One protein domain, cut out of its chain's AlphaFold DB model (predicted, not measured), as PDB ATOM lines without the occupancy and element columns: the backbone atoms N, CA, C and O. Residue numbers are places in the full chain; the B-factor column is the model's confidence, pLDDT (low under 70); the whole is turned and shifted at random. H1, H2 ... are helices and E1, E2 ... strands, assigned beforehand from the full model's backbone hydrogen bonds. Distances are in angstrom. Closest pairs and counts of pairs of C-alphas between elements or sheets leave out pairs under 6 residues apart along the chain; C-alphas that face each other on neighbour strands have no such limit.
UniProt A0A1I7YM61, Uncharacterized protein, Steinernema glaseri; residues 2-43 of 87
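What this domain is: This is residues 2 to 43 of the 87 residues of an uncharacterized protein of Steinernema glaseri (UniProt A0A1I7YM61). A small two-stranded hairpin, E1 and E2, has one helix, H1, set crosswise over one of its faces with few contacts, and a long loop, residues 17 to 30, leads from the end of the helix back to the hairpin. The printed part has 42 residues with one named helix and two named strands, in the order H1, E1, E2; the sheet has the order E1 - E2 and is antiparallel. The class is mixed, helices and strands, but only 19 residues, under half, are in named elements. The whole is compact, with a radius of gyration of the C-alphas of 10.1 A, and its outline is elongated, spanning 30 by 18 by 18 A.

How they stand to each other: E1, residues 31 to 34, and E2, residues 39 to 42, form a hairpin of antiparallel neighbour strands, with 164 degrees between their directions. N 31 and O 42 are within hydrogen-bond range at 2.9 A, as are N 40 and O 33 at 2.8 A. H1, residues 6 to 16, comes closest to E1 at the C-alphas of Val 9 and Ala 34, 7.2 A apart, the one pair within 8 A. H1 and E2 are near each other, with 5 pairs of C-alphas within 10 A. In H1 every O i to N i+4 pair is within hydrogen-bond range.

Where its parts are: E1 and E2 each measure 10.1 A from first to last C-alpha; E1 begins at C-alpha 31 (86.229, 147.551, 161.149) and E2 ends at C-alpha 42 (83.841, 143.192, 161.823). H1 measures 15.4 A and begins at C-alpha 6 (97.126, 151.892, 155.079).

The domain as a whole: The two C-alphas farthest apart are those of Leu 2 and Arg 20, at 30.8 A. The printed part has no cut. The link from H1 to E1 is long, with 14 residues; that from E1 to E2 is tight, with 4. The mean pLDDT of the printed part is 72.5, and residues 2 to 23 are under 70.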
ATOM      1  N   LEU A   2     102.470 148.371 166.006       40.78
ATOM      2  CA  LEU A   2     102.879 149.112 164.818       40.78
ATOM      3  C   LEU A   2     101.672 149.396 163.916       40.78
ATOM      4  O   LEU A   2     101.035 148.465 163.435       40.78
ATOM      5  N   GLN A   3     101.383 150.676 163.663       39.34
ATOM      6  CA  GLN A   3     100.536 151.079 162.544       39.34
ATOM      7  C   GLN A   3     101.210 150.626 161.244       39.34
ATOM      8  O   GLN A   3     102.034 151.344 160.678       39.34
ATOM      9  N   ARG A   4     100.905 149.416 160.775       50.34
ATOM     10  CA  ARG A   4     101.255 149.024 159.411       50.34
ATOM     11  C   ARG A   4     100.481 149.910 158.437       50.34
ATOM     12  O   ARG A   4      99.333 150.290 158.671       50.34
ATOM     13  N   SER A   5     101.172 150.320 157.377       53.25
ATOM     14  CA  SER A   5     100.722 151.327 156.419       53.25
ATOM     15  C   SER A   5      99.325 150.992 155.892       53.25
ATOM     16  O   SER A   5      99.086 149.858 155.479       53.25
ATOM     17  N   ARG A   6      98.428 151.991 155.785       57.12
ATOM     18  CA  ARG A   6      97.126 151.892 155.079       57.12
ATOM     19  C   ARG A   6      97.210 151.108 153.754       57.12
ATOM     20  O   ARG A   6      96.212 150.543 153.312       57.12
ATOM     21  N   ARG A   7      98.390 151.075 153.117       55.31
ATOM     22  CA  ARG A   7      98.698 150.346 151.879       55.31
ATOM     23  C   ARG A   7      98.633 148.816 151.998       55.31
ATOM     24  O   ARG A   7      98.141 148.206 151.051       55.31
ATOM     25  N   GLU A   8      99.088 148.205 153.093       59.56
ATOM     26  CA  GLU A   8      99.047 146.738 153.281       59.56
ATOM     27  C   GLU A   8      97.611 146.260 153.506       59.56
ATOM     28  O   GLU A   8      97.130 145.395 152.773       59.56
ATOM     29  N   VAL A   9      96.881 146.925 154.408       61.66
ATOM     30  CA  VAL A   9      95.452 146.659 154.646       61.66
ATOM     31  C   VAL A   9      94.645 146.873 153.361       61.66
ATOM     32  O   VAL A   9      93.848 146.023 152.978       61.66
ATOM     33  N   SER A  10      94.916 147.948 152.608       61.53
ATOM     34  CA  SER A  10      94.253 148.183 151.314       61.53
ATOM     35  C   SER A  10      94.583 147.128 150.251       61.53
ATOM     36  O   SER A  10      93.763 146.890 149.367       61.53
ATOM     37  N   ARG A  11      95.784 146.530 150.267       64.94
ATOM     38  CA  ARG A  11      96.150 145.451 149.334       64.94
ATOM     39  C   ARG A  11      95.382 144.180 149.677       64.94
ATOM     40  O   ARG A  11      94.726 143.639 148.792       64.94
ATOM     41  N   CYS A  12      95.392 143.789 150.949       61.47
ATOM     42  CA  CYS A  12      94.698 142.596 151.421       61.47
ATOM     43  C   CYS A  12      93.179 142.706 151.200       61.47
ATOM     44  O   CYS A  12      92.567 141.794 150.654       61.47
ATOM     45  N   LEU A  13      92.578 143.874 151.466       64.25
ATOM     46  CA  LEU A  13      91.156 144.121 151.190       64.25
ATOM     47  C   LEU A  13      90.793 143.974 149.706       64.25
ATOM     48  O   LEU A  13      89.756 143.405 149.377       64.25
ATOM     49  N   ARG A  14      91.659 144.426 148.787       64.06
ATOM     50  CA  ARG A  14      91.426 144.239 147.345       64.06
ATOM     51  C   ARG A  14      91.501 142.774 146.918       64.06
ATOM     52  O   ARG A  14      90.799 142.402 145.983       64.06
ATOM     53  N   GLU A  15      92.339 141.966 147.558       62.66
ATOM     54  CA  GLU A  15      92.450 140.529 147.283       62.66
ATOM     55  C   GLU A  15      91.260 139.758 147.870       62.66
ATOM     56  O   GLU A  15      90.626 138.978 147.155       62.66
ATOM     57  N   VAL A  16      90.878 140.053 149.117       62.66
ATOM     58  CA  VAL A  16      89.740 139.426 149.808       62.66
ATOM     59  C   VAL A  16      88.423 139.716 149.084       62.66
ATOM     60  O   VAL A  16      87.672 138.783 148.805       62.66
ATOM     61  N   SER A  17      88.161 140.965 148.676       60.88
ATOM     62  CA  SER A  17      86.928 141.311 147.949       60.88
ATOM     63  C   SER A  17      86.860 140.749 146.520       60.88
ATOM     64  O   SER A  17      85.781 140.712 145.935       60.88
ATOM     65  N   ARG A  18      87.990 140.331 145.927       59.00
ATOM     66  CA  ARG A  18      88.047 139.782 144.555       59.00
ATOM     67  C   ARG A  18      88.074 138.257 144.504       59.00
ATOM     68  O   ARG A  18      87.835 137.691 143.436       59.00
ATOM     69  N   SER A  19      88.358 137.580 145.616       50.50
ATOM     70  CA  SER A  19      88.398 136.119 145.650       50.50
ATOM     71  C   SER A  19      86.968 135.556 145.588       50.50
ATOM     72  O   SER A  19      86.168 135.708 146.514       50.50
ATOM     73  N   ARG A  20      86.619 134.899 144.476       50.94
ATOM     74  CA  ARG A  20      85.372 134.128 144.384       50.94
ATOM     75  C   ARG A  20      85.521 132.874 145.252       50.94
ATOM     76  O   ARG A  20      86.248 131.956 144.889       50.94
ATOM     77  N   GLY A  21      84.843 132.858 146.400       53.78
ATOM     78  CA  GLY A  21      84.638 131.658 147.223       53.78
ATOM     79  C   GLY A  21      85.516 131.501 148.472       53.78
ATOM     80  O   GLY A  21      85.328 130.526 149.189       53.78
ATOM     81  N   ARG A  22      86.446 132.425 148.761       65.06
ATOM     82  CA  ARG A  22      87.323 132.374 149.957       65.06
ATOM     83  C   ARG A  22      87.547 133.732 150.644       65.06
ATOM     84  O   ARG A  22      88.440 133.858 151.474       65.06
ATOM     85  N   GLY A  23      86.757 134.749 150.299       69.38
ATOM     86  CA  GLY A  23      86.844 136.086 150.889       69.38
ATOM     87  C   GLY A  23      85.597 136.430 151.696       69.38
ATOM     88  O   GLY A  23      84.496 136.028 151.324       69.38
ATOM     89  N   ALA A  24      85.768 137.179 152.784       79.50
ATOM     90  CA  ALA A  24      84.651 137.775 153.507       79.50
ATOM     91  C   ALA A  24      84.275 139.130 152.870       79.50
ATOM     92  O   ALA A  24      85.170 139.889 152.483       79.50
ATOM     93  N   PRO A  25      82.974 139.444 152.717       81.75
ATOM     94  CA  PRO A  25      82.545 140.734 152.189       81.75
ATOM     95  C   PRO A  25      82.977 141.866 153.125       81.75
ATOM     96  O   PRO A  25      83.004 141.695 154.341       81.75
ATOM     97  N   VAL A  26      83.302 143.019 152.540       84.69
ATOM     98  CA  VAL A  26      83.681 144.230 153.276       84.69
ATOM     99  C   VAL A  26      82.873 145.392 152.740       84.69
ATOM    100  O   VAL A  26      82.893 145.663 151.537       84.69
ATOM    101  N   CYS A  27      82.196 146.088 153.637       86.94
ATOM    102  CA  CYS A  27      81.456 147.300 153.351       86.94
ATOM    103  C   CYS A  27      82.199 148.520 153.903       86.94
ATOM    104  O   CYS A  27      82.998 148.441 154.838       86.94
ATOM    105  N   ALA A  28      81.929 149.688 153.322       87.38
ATOM    106  CA  ALA A  28      82.408 150.936 153.898       87.38
ATOM    107  C   ALA A  28      81.827 151.105 155.313       87.38
ATOM    108  O   ALA A  28      80.618 151.000 155.500       87.38
ATOM    109  N   GLY A  29      82.696 151.371 156.288       89.19
ATOM    110  CA  GLY A  29      82.324 151.489 157.701       89.19
ATOM    111  C   GLY A  29      82.629 150.248 158.544       89.19
ATOM    112  O   GLY A  29      82.657 150.364 159.766       89.19
ATOM    113  N   ASP A  30      82.924 149.101 157.927       91.25
ATOM    114  CA  ASP A  30      83.353 147.914 158.669       91.25
ATOM    115  C   ASP A  30      84.740 148.116 159.289       91.25
ATOM    116  O   ASP A  30      85.632 148.746 158.707       91.25
ATOM    117  N   LEU A  31      84.937 147.548 160.479       91.88
ATOM    118  CA  LEU A  31      86.229 147.551 161.149       91.88
ATOM    119  C   LEU A  31      87.051 146.361 160.658       91.88
ATOM    120  O   LEU A  31      86.667 145.208 160.826       91.88
ATOM    121  N   VAL A  32      88.214 146.651 160.084       91.12
ATOM    122  CA  VAL A  32      89.151 145.639 159.594       91.12
ATOM    123  C   VAL A  32      90.357 145.609 160.519       91.12
ATOM    124  O   VAL A  32      91.017 146.631 160.711       91.12
ATOM    125  N   VAL A  33      90.651 144.436 161.075       91.19
ATOM    126  CA  VAL A  33      91.823 144.181 161.919       91.19
ATOM    127  C   VAL A  33      92.699 143.162 161.206       91.19
ATOM    128  O   VAL A  33      92.192 142.175 160.682       91.19
ATOM    129  N   ALA A  34      94.000 143.418 161.147       86.62
ATOM    130  CA  ALA A  34      94.956 142.545 160.483       86.62
ATOM    131  C   ALA A  34      96.249 142.462 161.293       86.62
ATOM    132  O   ALA A  34      96.766 143.494 161.733       86.62
ATOM    133  N   ASP A  35      96.769 141.254 161.445       87.62
ATOM    134  CA  ASP A  35      98.053 140.954 162.071       87.62
ATOM    135  C   ASP A  35      98.817 139.898 161.250       87.62
ATOM    136  O   ASP A  35      98.638 139.799 160.034       87.62
ATOM    137  N   GLU A  36      99.746 139.187 161.887       93.69
ATOM    138  CA  GLU A  36     100.567 138.158 161.242       93.69
ATOM    139  C   GLU A  36      99.824 136.825 161.069       93.69
ATOM    140  O   GLU A  36     100.178 136.057 160.176       93.69
ATOM    141  N   ASP A  37      98.771 136.587 161.855       88.19
ATOM    142  CA  ASP A  37      97.972 135.362 161.816       88.19
ATOM    143  C   ASP A  37      96.820 135.474 160.808       88.19
ATOM    144  O   ASP A  37      96.399 134.475 160.217       88.19
ATOM    145  N   GLY A  38      96.316 136.688 160.556       86.06
ATOM    146  CA  GLY A  38      95.351 136.902 159.484       86.06
ATOM    147  C   GLY A  38      94.639 138.250 159.480       86.06
ATOM    148  O   GLY A  38      95.103 139.254 160.015       86.06
ATOM    149  N   VAL A  39      93.484 138.266 158.807       88.25
ATOM    150  CA  VAL A  39      92.623 139.445 158.655       88.25
ATOM    151  C   VAL A  39      91.204 139.106 159.082       88.25
ATOM    152  O   VAL A  39      90.624 138.120 158.629       88.25
ATOM    153  N   ILE A  40      90.629 139.963 159.919       90.94
ATOM    154  CA  ILE A  40      89.262 139.864 160.426       90.94
ATOM    155  C   ILE A  40      88.492 141.113 160.002       90.94
ATOM    156  O   ILE A  40      88.987 142.237 160.105       90.94
ATOM    157  N   ILE A  41      87.259 140.909 159.543       92.25
ATOM    158  CA  ILE A  41      86.321 141.973 159.181       92.25
ATOM    159  C   ILE A  41      85.157 141.923 160.164       92.25
ATOM    160  O   ILE A  41      84.504 140.890 160.315       92.25
ATOM    161  N   ILE A  42      84.905 143.040 160.837       93.69
ATOM    162  CA  ILE A  42      83.841 143.192 161.823       93.69
ATOM    163  C   ILE A  42      82.810 144.163 161.241       93.69
ATOM    164  O   ILE A  42      83.138 145.341 161.056       93.69
ATOM    165  N   PRO A  43      81.572 143.707 160.976       94.12
ATOM    166  CA  PRO A  43      80.510 144.582 160.500       94.12
ATOM    167  C   PRO A  43      80.305 145.765 161.440       94.12
ATOM    168  O   PRO A  43      80.292 145.568 162.657       94.12
TER     169      PRO A  43